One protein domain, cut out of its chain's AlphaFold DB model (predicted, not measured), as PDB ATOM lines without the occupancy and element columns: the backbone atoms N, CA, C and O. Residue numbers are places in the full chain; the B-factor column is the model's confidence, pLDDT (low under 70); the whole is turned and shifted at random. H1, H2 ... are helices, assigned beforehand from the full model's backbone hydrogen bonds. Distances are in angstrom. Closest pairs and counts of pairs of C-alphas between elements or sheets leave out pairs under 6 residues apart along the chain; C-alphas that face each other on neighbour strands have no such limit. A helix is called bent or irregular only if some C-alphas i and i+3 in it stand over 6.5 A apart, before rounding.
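This is residues 6 to 89 of the 359 residues of an uncharacterized protein of Araneus ventricosus (UniProt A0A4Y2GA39). The second arm of one long bent helix, H1b, forms the core, with H2, H3 and H4 packed round it, while residues 6 to 19 of H1 stick out as a free arm. The 84 printed residues hold four named helices, H1 to H4 in chain order, and no named strand: all helix. The whole is only just compact, close to loose, with a radius of gyration of the C-alphas of 13.9 A and spans of 40 by 36 by 21 A.

Begin at H1, residues 6 to 30, assigned as one helix by its hydrogen bonds but bent: C-alphas 18 and 21 are 7.7 A apart. Its arms H1a, residues 6 to 18, and H1b, residues 21 to 30, are about perpendicular, at 79 degrees. H1 is the hub. H1b and H2, residues 40 to 49, form a helical hairpin; they touch, closest at C-alphas Ile 25 and Leu 43, 6.5 A, at a shallow tilt of 29 degrees, opposite ways. H3, residues 54 to 68, touches H1b at C-alphas Ala 29 and His 64, 4.6 A, their closest, at a steep tilt of 46 degrees. H4, residues 74 to 89, touches H1b, closest at C-alphas Ser 24 and Leu 87, 6.1 A, at a steep tilt of 50 degrees. H3 and H4 are apart. Every O i to N i+4 pair is within hydrogen-bond range in H2, H3 and H4, against 8 of 9 in H1a and 4 of 6 in H1b.

Find C-alpha 6 at (220.612, 215.563, 270.332); H1a runs 19.0 A, H1b 15.1 A, H2 14.3 A and H3 21.1 A. H4 runs 20.9 A to C-alpha 89 at (235.860, 222.791, 249.964).

The C-alphas farthest apart are Trp 6 and Ser 54, 41.5 A. The printed part has no cut and no long link. Residues 6 to 8 have pLDDT under 70.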
ATOM      1  N   TRP A   6     219.234 216.048 270.515       57.03
ATOM      2  CA  TRP A   6     220.612 215.563 270.332       57.03
ATOM      3  C   TRP A   6     220.688 214.135 269.762       57.03
ATOM      4  O   TRP A   6     221.622 213.836 269.020       57.03
ATOM      5  N   LEU A   7     219.676 213.284 269.994       59.44
ATOM      6  CA  LEU A   7     219.546 211.994 269.298       59.44
ATOM      7  C   LEU A   7     219.345 212.206 267.792       59.44
ATOM      8  O   LEU A   7     219.836 211.415 266.984       59.44
ATOM      9  N   SER A   8     218.757 213.351 267.419       68.88
ATOM     10  CA  SER A   8     218.711 213.797 266.028       68.88
ATOM     11  C   SER A   8     220.104 213.997 265.426       68.88
ATOM     12  O   SER A   8     220.295 213.642 264.273       68.88
ATOM     13  N   CYS A   9     221.113 214.465 266.174       81.25
ATOM     14  CA  CYS A   9     222.454 214.693 265.623       81.25
ATOM     15  C   CYS A   9     223.114 213.393 265.154       81.25
ATOM     16  O   CYS A   9     223.746 213.385 264.097       81.25
ATOM     17  N   TYR A  10     222.946 212.294 265.895       86.94
ATOM     18  CA  TYR A  10     223.435 210.980 265.473       86.94
ATOM     19  C   TYR A  10     222.702 210.497 264.218       86.94
ATOM     20  O   TYR A  10     223.344 210.194 263.213       86.94
ATOM     21  N   ASP A  11     221.365 210.481 264.252       85.06
ATOM     22  CA  ASP A  11     220.551 209.963 263.146       85.06
ATOM     23  C   ASP A  11     220.744 210.805 261.869       85.06
ATOM     24  O   ASP A  11     220.861 210.266 260.764       85.06
ATOM     25  N   VAL A  12     220.875 212.127 262.021       87.88
ATOM     26  CA  VAL A  12     221.222 213.070 260.953       87.88
ATOM     27  C   VAL A  12     222.625 212.788 260.434       87.88
ATOM     28  O   VAL A  12     222.785 212.693 259.221       87.88
ATOM     29  N   SER A  13     223.631 212.617 261.296       91.69
ATOM     30  CA  SER A  13     225.013 212.367 260.857       91.69
ATOM     31  C   SER A  13     225.137 211.052 260.091       91.69
ATOM     32  O   SER A  13     225.729 211.013 259.013       91.69
ATOM     33  N   LEU A  14     224.503 209.994 260.603       91.00
ATOM     34  CA  LEU A  14     224.448 208.688 259.956       91.00
ATOM     35  C   LEU A  14     223.744 208.767 258.598       91.00
ATOM     36  O   LEU A  14     224.252 208.252 257.603       91.00
ATOM     37  N   SER A  15     222.598 209.450 258.540       90.94
ATOM     38  CA  SER A  15     221.864 209.655 257.289       90.94
ATOM     39  C   SER A  15     222.690 210.451 256.282       90.94
ATOM     40  O   SER A  15     222.758 210.064 255.120       90.94
ATOM     41  N   HIS A  16     223.374 211.511 256.727       91.81
ATOM     42  CA  HIS A  16     224.239 212.327 255.876       91.81
ATOM     43  C   HIS A  16     225.407 211.526 255.309       91.81
ATOM     44  O   HIS A  16     225.667 211.649 254.117       91.81
ATOM     45  N   LEU A  17     226.076 210.685 256.107       93.31
ATOM     46  CA  LEU A  17     227.139 209.809 255.604       93.31
ATOM     47  C   LEU A  17     226.622 208.852 254.528       93.31
ATOM     48  O   LEU A  17     227.264 208.710 253.491       93.31
ATOM     49  N   ARG A  18     225.441 208.253 254.735       93.38
ATOM     50  CA  ARG A  18     224.826 207.331 253.764       93.38
ATOM     51  C   ARG A  18     224.557 207.985 252.410       93.38
ATOM     52  O   ARG A  18     224.708 207.330 251.385       93.38
ATOM     53  N   ILE A  19     224.161 209.258 252.397       94.00
ATOM     54  CA  ILE A  19     223.808 209.982 251.166       94.00
ATOM     55  C   ILE A  19     224.893 210.959 250.696       94.00
ATOM     56  O   ILE A  19     224.665 211.691 249.733       94.00
ATOM     57  N   LEU A  20     226.063 211.000 251.342       93.88
ATOM     58  CA  LEU A  20     227.095 212.010 251.087       93.88
ATOM     59  C   LEU A  20     227.550 212.005 249.625       93.88
ATOM     60  O   LEU A  20     227.706 213.065 249.016       93.88
ATOM     61  N   ASP A  21     227.721 210.820 249.049       93.81
ATOM     62  CA  ASP A  21     228.135 210.647 247.657       93.81
ATOM     63  C   ASP A  21     227.050 211.109 246.684       93.81
ATOM     64  O   ASP A  21     227.333 211.866 245.756       93.81
ATOM     65  N   ALA A  22     225.793 210.741 246.941       93.69
ATOM     66  CA  ALA A  22     224.653 211.182 246.142       93.69
ATOM     67  C   ALA A  22     224.482 212.709 246.200       93.69
ATOM     68  O   ALA A  22     224.280 213.354 245.170       93.69
ATOM     69  N   LEU A  23     224.636 213.310 247.386       94.62
ATOM     70  CA  LEU A  23     224.645 214.763 247.553       94.62
ATOM     71  C   LEU A  23     225.817 215.400 246.805       94.62
ATOM     72  O   LEU A  23     225.634 216.420 246.152       94.62
ATOM     73  N   SER A  24     227.002 214.796 246.852       94.88
ATOM     74  CA  SER A  24     228.168 215.294 246.117       94.88
ATOM     75  C   SER A  24     227.910 215.269 244.613       94.88
ATOM     76  O   SER A  24     228.123 216.272 243.943       94.88
ATOM     77  N   ILE A  25     227.360 214.180 244.076       94.62
ATOM     78  CA  ILE A  25     226.967 214.115 242.665       94.62
ATOM     79  C   ILE A  25     225.951 215.214 242.349       94.62
ATOM     80  O   ILE A  25     226.172 215.993 241.429       94.62
ATOM     81  N   LEU A  26     224.864 215.320 243.113       94.38
ATOM     82  CA  LEU A  26     223.791 216.279 242.845       94.38
ATOM     83  C   LEU A  26     224.283 217.732 242.892       94.38
ATOM     84  O   LEU A  26     223.955 218.537 242.022       94.38
ATOM     85  N   TYR A  27     225.072 218.076 243.913       94.62
ATOM     86  CA  TYR A  27     225.506 219.450 244.146       94.62
ATOM     87  C   TYR A  27     226.709 219.874 243.301       94.62
ATOM     88  O   TYR A  27     226.994 221.068 243.223       94.62
ATOM     89  N   PHE A  28     227.363 218.940 242.605       94.31
ATOM     90  CA  PHE A  28     228.409 219.257 241.631       94.31
ATOM     91  C   PHE A  28     227.903 220.169 240.500       94.31
ATOM     92  O   PHE A  28     228.660 220.978 239.962       94.31
ATOM     93  N   ALA A  29     226.608 220.089 240.170       92.94
ATOM     94  CA  ALA A  29     225.967 220.951 239.178       92.94
ATOM     95  C   ALA A  29     226.072 222.448 239.521       92.94
ATOM     96  O   ALA A  29     226.201 223.266 238.615       92.94
ATOM     97  N   PHE A  30     226.078 222.791 240.814       92.12
ATOM     98  CA  PHE A  30     226.093 224.174 241.308       92.12
ATOM     99  C   PHE A  30     227.506 224.723 241.554       92.12
ATOM    100  O   PHE A  30     227.655 225.836 242.052       92.12
ATOM    101  N   ILE A  31     228.553 223.955 241.240       90.62
ATOM    102  CA  ILE A  31     229.928 224.449 241.318       90.62
ATOM    103  C   ILE A  31     230.190 225.378 240.122       90.62
ATOM    104  O   ILE A  31     229.943 224.960 238.984       90.62
ATOM    105  N   PRO A  32     230.738 226.590 240.341       86.19
ATOM    106  CA  PRO A  32     231.098 227.488 239.249       86.19
ATOM    107  C   PRO A  32     232.047 226.816 238.255       86.19
ATOM    108  O   PRO A  32     232.995 226.132 238.653       86.19
ATOM    109  N   HIS A  33     231.828 227.047 236.958       84.38
ATOM    110  CA  HIS A  33     232.633 226.439 235.892       84.38
ATOM    111  C   HIS A  33     234.140 226.672 236.066       84.38
ATOM    112  O   HIS A  33     234.921 225.758 235.806       84.38
ATOM    113  N   SER A  34     234.536 227.835 236.590       85.19
ATOM    114  CA  SER A  34     235.936 228.210 236.834       85.19
ATOM    115  C   SER A  34     236.682 227.297 237.814       85.19
ATOM    116  O   SER A  34     237.901 227.194 237.731       85.19
ATOM    117  N   VAL A  35     235.978 226.618 238.727       86.81
ATOM    118  CA  VAL A  35     236.587 225.766 239.770       86.81
ATOM    119  C   VAL A  35     236.125 224.309 239.701       86.81
ATOM    120  O   VAL A  35     236.497 223.491 240.539       86.81
ATOM    121  N   LYS A  36     235.317 223.956 238.698       86.62
ATOM    122  CA  LYS A  36     234.705 222.626 238.564       86.62
ATOM    123  C   LYS A  36     235.743 221.522 238.335       86.62
ATOM    124  O   LYS A  36     235.588 220.421 238.860       86.62
ATOM    125  N   SER A  37     236.825 221.835 237.620       88.75
ATOM    126  CA  SER A  37     237.956 220.927 237.380       88.75
ATOM    127  C   SER A  37     238.674 220.518 238.670       88.75
ATOM    128  O   SER A  37     239.048 219.356 238.807       88.75
ATOM    129  N   ILE A  38     238.786 221.428 239.644       90.38
ATOM    130  CA  ILE A  38     239.462 221.196 240.932       90.38
ATOM    131  C   ILE A  38     238.788 220.058 241.710       90.38
ATOM    132  O   ILE A  38     239.458 219.227 242.318       90.38
ATOM    133  N   TYR A  39     237.455 219.993 241.665       91.81
ATOM    134  CA  TYR A  39     236.666 219.021 242.429       91.81
ATOM    135  C   TYR A  39     236.243 217.796 241.615       91.81
ATOM    136  O   TYR A  39     235.569 216.913 242.145       91.81
ATOM    137  N   PHE A  40     236.619 217.714 240.336       90.56
ATOM    138  CA  PHE A  40     236.213 216.605 239.473       90.56
ATOM    139  C   PHE A  40     236.763 215.256 239.955       90.56
ATOM    140  O   PHE A  40     236.079 214.241 239.842       90.56
ATOM    141  N   SER A  41     237.953 215.241 240.565       91.94
ATOM    142  CA  SER A  41     238.560 214.035 241.148       91.94
ATOM    143  C   SER A  41     237.668 213.369 242.203       91.94
ATOM    144  O   SER A  41     237.613 212.143 242.272       91.94
ATOM    145  N   ILE A  42     236.909 214.159 242.969       91.88
ATOM    146  CA  ILE A  42     235.945 213.656 243.955       91.88
ATOM    147  C   ILE A  42     234.822 212.892 243.248       91.88
ATOM    148  O   ILE A  42     234.472 211.785 243.652       91.88
ATOM    149  N   LEU A  43     234.271 213.467 242.177       92.56
ATOM    150  CA  LEU A  43     233.191 212.856 241.404       92.56
ATOM    151  C   LEU A  43     233.664 211.581 240.694       92.56
ATOM    152  O   LEU A  43     232.979 210.561 240.730       92.56
ATOM    153  N   ALA A  44     234.861 211.625 240.104       93.06
ATOM    154  CA  ALA A  44     235.492 210.470 239.474       93.06
ATOM    155  C   ALA A  44     235.728 209.330 240.478       93.06
ATOM    156  O   ALA A  44     235.441 208.177 240.162       93.06
ATOM    157  N   GLY A  45     236.174 209.657 241.697       93.50
ATOM    158  CA  GLY A  45     236.328 208.693 242.786       93.50
ATOM    159  C   GLY A  45     235.010 208.007 243.151       93.50
ATOM    160  O   GLY A  45     234.964 206.783 243.216       93.50
ATOM    161  N   ILE A  46     233.919 208.772 243.286       94.06
ATOM    162  CA  ILE A  46     232.584 208.216 243.569       94.06
ATOM    163  C   ILE A  46     232.119 207.297 242.433       94.06
ATOM    164  O   ILE A  46     231.595 206.215 242.686       94.06
ATOM    165  N   TYR A  47     232.310 207.704 241.175       95.25
ATOM    166  CA  TYR A  47     231.928 206.875 240.032       95.25
ATOM    167  C   TYR A  47     232.662 205.542 239.999       95.25
ATOM    168  O   TYR A  47     232.055 204.534 239.640       95.25
ATOM    169  N   LEU A  48     233.946 205.548 240.357       94.75
ATOM    170  CA  LEU A  48     234.751 204.340 240.445       94.75
ATOM    171  C   LEU A  48     234.280 203.456 241.605       94.75
ATOM    172  O   LEU A  48     233.987 202.287 241.392       94.75
ATOM    173  N   GLU A  49     234.138 204.017 242.806       93.56
ATOM    174  CA  GLU A  49     233.746 203.269 244.007       93.56
ATOM    175  C   GLU A  49     232.353 202.634 243.877       93.56
ATOM    176  O   GLU A  49     232.132 201.510 244.323       93.56
ATOM    177  N   LYS A  50     231.405 203.341 243.250       92.81
ATOM    178  CA  LYS A  50     230.027 202.863 243.060       92.81
ATOM    179  C   LYS A  50     229.799 202.143 241.727       92.81
ATOM    180  O   LYS A  50     228.653 201.833 241.417       92.81
ATOM    181  N   ASN A  51     230.850 201.893 240.938       93.38
ATOM    182  CA  ASN A  51     230.773 201.233 239.627       93.38
ATOM    183  C   ASN A  51     229.723 201.853 238.683       93.38
ATOM    184  O   ASN A  51     228.940 201.155 238.039       93.38
ATOM    185  N   VAL A  52     229.681 203.186 238.604       93.81
ATOM    186  CA  VAL A  52     228.692 203.893 237.778       93.81
ATOM    187  C   VAL A  52     228.987 203.657 236.293       93.81
ATOM    188  O   VAL A  52     230.068 204.004 235.802       93.81
ATOM    189  N   SER A  53     228.011 203.100 235.572       95.25
ATOM    190  CA  SER A  53     228.117 202.795 234.141       95.25
ATOM    191  C   SER A  53     228.268 204.051 233.278       95.25
ATOM    192  O   SER A  53     227.948 205.166 233.697       95.25
ATOM    193  N   SER A  54     228.727 203.883 232.037       93.88
ATOM    194  CA  SER A  54     228.818 204.982 231.065       93.88
ATOM    195  C   SER A  54     227.459 205.638 230.800       93.88
ATOM    196  O   SER A  54     227.374 206.863 230.749       93.88
ATOM    197  N   GLU A  55     226.390 204.840 230.725       95.50
ATOM    198  CA  GLU A  55     225.013 205.339 230.610       95.50
ATOM    199  C   GLU A  55     224.594 206.131 231.860       95.50
ATOM    200  O   GLU A  55     224.054 207.233 231.754       95.50
ATOM    201  N   GLY A  56     224.916 205.628 233.057       93.88
ATOM    202  CA  GLY A  56     224.655 206.334 234.312       93.88
ATOM    203  C   GLY A  56     225.376 207.683 234.383       93.88
ATOM    204  O   GLY A  56     224.781 208.685 234.775       93.88
ATOM    205  N   LYS A  57     226.637 207.741 233.936       94.00
ATOM    206  CA  LYS A  57     227.406 208.993 233.837       94.00
ATOM    207  C   LYS A  57     226.769 209.979 232.854       94.00
ATOM    208  O   LYS A  57     226.713 211.168 233.165       94.00
ATOM    209  N   ALA A  58     226.276 209.505 231.707       94.31
ATOM    210  CA  ALA A  58     225.584 210.344 230.726       94.31
ATOM    211  C   ALA A  58     224.309 210.965 231.319       94.31
ATOM    212  O   ALA A  58     224.166 212.187 231.309       94.31
ATOM    213  N   ARG A  59     223.466 210.155 231.973       94.81
ATOM    214  CA  ARG A  59     222.266 210.635 232.683       94.81
ATOM    215  C   ARG A  59     222.585 211.660 233.769       94.81
ATOM    216  O   ARG A  59     221.902 212.671 233.900       94.81
ATOM    217  N   ILE A  60     223.640 211.435 234.552       94.62
ATOM    218  CA  ILE A  60     224.064 212.400 235.579       94.62
ATOM    219  C   ILE A  60     224.484 213.732 234.940       94.62
ATOM    220  O   ILE A  60     224.160 214.791 235.477       94.62
ATOM    221  N   LYS A  61     225.166 213.696 233.789       92.81
ATOM    222  CA  LYS A  61     225.567 214.900 233.052       92.81
ATOM    223  C   LYS A  61     224.355 215.689 232.543       92.81
ATOM    224  O   LYS A  61     224.350 216.911 232.673       92.81
ATOM    225  N   GLU A  62     223.327 215.011 232.036       93.94
ATOM    226  CA  GLU A  62     222.054 215.638 231.640       93.94
ATOM    227  C   GLU A  62     221.376 216.328 232.832       93.94
ATOM    228  O   GLU A  62     221.000 217.498 232.750       93.94
ATOM    229  N   ILE A  63     221.309 215.647 233.984       93.31
ATOM    230  CA  ILE A  63     220.778 216.229 235.227       93.31
ATOM    231  C   ILE A  63     221.592 217.460 235.642       93.31
ATOM    232  O   ILE A  63     221.020 218.472 236.048       93.31
ATOM    233  N   HIS A  64     222.924 217.408 235.550       93.62
ATOM    234  CA  HIS A  64     223.778 218.552 235.877       93.62
ATOM    235  C   HIS A  64     223.513 219.753 234.980       93.62
ATOM    236  O   HIS A  64     223.472 220.870 235.495       93.62
ATOM    237  N   GLN A  65     223.323 219.530 233.679       90.31
ATOM    238  CA  GLN A  65     223.000 220.593 232.733       90.31
ATOM    239  C   GLN A  65     221.665 221.250 233.097       90.31
ATOM    240  O   GLN A  65     221.631 222.454 233.360       90.31
ATOM    241  N   TYR A  66     220.615 220.445 233.271       92.38
ATOM    242  CA  TYR A  66     219.296 220.923 233.689       92.38
ATOM    243  C   TYR A  66     219.339 221.731 234.998       92.38
ATOM    244  O   TYR A  66     218.730 222.794 235.115       92.38
ATOM    245  N   LEU A  67     220.086 221.256 236.000       90.25
ATOM    246  CA  LEU A  67     220.201 221.946 237.287       90.25
ATOM    247  C   LEU A  67     221.002 223.250 237.202       90.25
ATOM    248  O   LEU A  67     220.712 224.173 237.964       90.25
ATOM    249  N   SER A  68     221.989 223.331 236.307       84.56
ATOM    250  CA  SER A  68     222.812 224.532 236.127       84.56
ATOM    251  C   SER A  68     222.070 225.680 235.438       84.56
ATOM    252  O   SER A  68     222.347 226.841 235.719       84.56
ATOM    253  N   GLU A  69     221.083 225.362 234.598       86.19
ATOM    254  CA  GLU A  69     220.270 226.339 233.856       86.19
ATOM    255  C   GLU A  69     219.085 226.874 234.682       86.19
ATOM    256  O   GLU A  69     218.414 227.839 234.304       86.19
ATOM    257  N   LYS A  70     218.815 226.268 235.844       85.81
ATOM    258  CA  LYS A  70     217.683 226.633 236.692       85.81
ATOM    259  C   LYS A  70     217.872 228.026 237.301       85.81
ATOM    260  O   LYS A  70     218.755 228.242 238.130       85.81
ATOM    261  N   LYS A  71     216.965 228.954 236.975       85.88
ATOM    262  CA  LYS A  71     216.882 230.265 237.638       85.88
ATOM    263  C   LYS A  71     216.536 230.076 239.118       85.88
ATOM    264  O   LYS A  71     215.552 229.419 239.456       85.88
ATOM    265  N   MET A  72     217.359 230.640 239.996       88.12
ATOM    266  CA  MET A  72     217.213 230.545 241.450       88.12
ATOM    267  C   MET A  72     217.123 231.938 242.064       88.12
ATOM    268  O   MET A  72     217.697 232.889 241.537       88.12
ATOM    269  N   THR A  73     216.421 232.049 243.194       92.75
ATOM    270  CA  THR A  73     216.431 233.278 243.993       92.75
ATOM    271  C   THR A  73     217.814 233.489 244.627       92.75
ATOM    272  O   THR A  73     218.562 232.513 244.789       92.75
ATOM    273  N   PRO A  74     218.162 234.722 245.033       91.81
ATOM    274  CA  PRO A  74     219.420 235.002 245.729       91.81
ATOM    275  C   PRO A  74     219.639 234.116 246.970       91.81
ATOM    276  O   PRO A  74     220.730 233.581 247.184       91.81
ATOM    277  N   GLU A  75     218.589 233.865 247.753       92.38
ATOM    278  CA  GLU A  75     218.633 233.008 248.947       92.38
ATOM    279  C   GLU A  75     218.884 231.546 248.570       92.38
ATOM    280  O   GLU A  75     219.627 230.831 249.254       92.38
ATOM    281  N   GLY A  76     218.279 231.099 247.464       91.69
ATOM    282  CA  GLY A  76     218.496 229.775 246.895       91.69
ATOM    283  C   GLY A  76     219.958 229.564 246.518       91.69
ATOM    284  O   GLY A  76     220.551 228.569 246.937       91.69
ATOM    285  N   ILE A  77     220.553 230.526 245.806       90.06
ATOM    286  CA  ILE A  77     221.969 230.506 245.412       90.06
ATOM    287  C   ILE A  77     222.858 230.435 246.656       90.06
ATOM    288  O   ILE A  77     223.627 229.483 246.804       90.06
ATOM    289  N   SER A  78     222.661 231.347 247.612       92.88
ATOM    290  CA  SER A  78     223.433 231.377 248.859       92.88
ATOM    291  C   SER A  78     223.344 230.054 249.635       92.88
ATOM    292  O   SER A  78     224.337 229.552 250.170       92.88
ATOM    293  N   ARG A  79     222.164 229.416 249.677       93.00
ATOM    294  CA  ARG A  79     222.003 228.092 250.299       93.00
ATOM    295  C   ARG A  79     222.808 227.014 249.571       93.00
ATOM    296  O   ARG A  79     223.422 226.182 250.239       93.00
ATOM    297  N   LYS A  80     222.799 226.996 248.233       92.69
ATOM    298  CA  LYS A  80     223.571 226.026 247.437       92.69
ATOM    299  C   LYS A  80     225.071 226.222 247.622       92.69
ATOM    300  O   LYS A  80     225.765 225.231 247.833       92.69
ATOM    301  N   GLU A  81     225.547 227.462 247.654       91.88
ATOM    302  CA  GLU A  81     226.956 227.789 247.902       91.88
ATOM    303  C   GLU A  81     227.442 227.267 249.257       91.88
ATOM    304  O   GLU A  81     228.481 226.607 249.319       91.88
ATOM    305  N   ARG A  82     226.660 227.460 250.332       94.12
ATOM    306  CA  ARG A  82     226.988 226.904 251.659       94.12
ATOM    307  C   ARG A  82     227.097 225.379 251.636       94.12
ATOM    308  O   ARG A  82     227.985 224.814 252.273       94.12
ATOM    309  N   ILE A  83     226.215 224.701 250.902       94.06
ATOM    310  CA  ILE A  83     226.241 223.236 250.785       94.06
ATOM    311  C   ILE A  83     227.455 222.782 249.965       94.06
ATOM    312  O   ILE A  83     228.179 221.884 250.393       94.06
ATOM    313  N   VAL A  84     227.730 223.432 248.832       93.81
ATOM    314  CA  VAL A  84     228.918 223.170 248.005       93.81
ATOM    315  C   VAL A  84     230.198 223.360 248.822       93.81
ATOM    316  O   VAL A  84     231.099 222.523 248.775       93.81
ATOM    317  N   GLN A  85     230.271 224.408 249.641       94.38
ATOM    318  CA  GLN A  85     231.398 224.616 250.542       94.38
ATOM    319  C   GLN A  85     231.603 223.414 251.478       94.38
ATOM    320  O   GLN A  85     232.725 222.927 251.587       94.38
ATOM    321  N   LYS A  86     230.544 222.871 252.092       94.56
ATOM    322  CA  LYS A  86     230.654 221.720 253.010       94.56
ATOM    323  C   LYS A  86     230.945 220.382 252.328       94.56
ATOM    324  O   LYS A  86     231.627 219.552 252.929       94.56
ATOM    325  N   LEU A  87     230.447 220.164 251.110       94.31
ATOM    326  CA  LEU A  87     230.607 218.897 250.379       94.31
ATOM    327  C   LEU A  87     231.936 218.789 249.619       94.31
ATOM    328  O   LEU A  87     232.400 217.672 249.365       94.31
ATOM    329  N   PHE A  88     232.533 219.926 249.253       93.94
ATOM    330  CA  PHE A  88     233.717 219.978 248.392       93.94
ATOM    331  C   PHE A  88     234.894 220.698 249.052       93.94
ATOM    332  O   PHE A  88     235.908 220.058 249.314       93.94
ATOM    333  N   LYS A  89     234.759 221.993 249.379       91.56
ATOM    334  CA  LYS A  89     235.860 222.791 249.964       91.56
ATOM    335  C   LYS A  89     236.283 222.263 251.336       91.56
ATOM    336  O   LYS A  89     237.461 222.085 251.610       91.56
TER     337      LYS A  89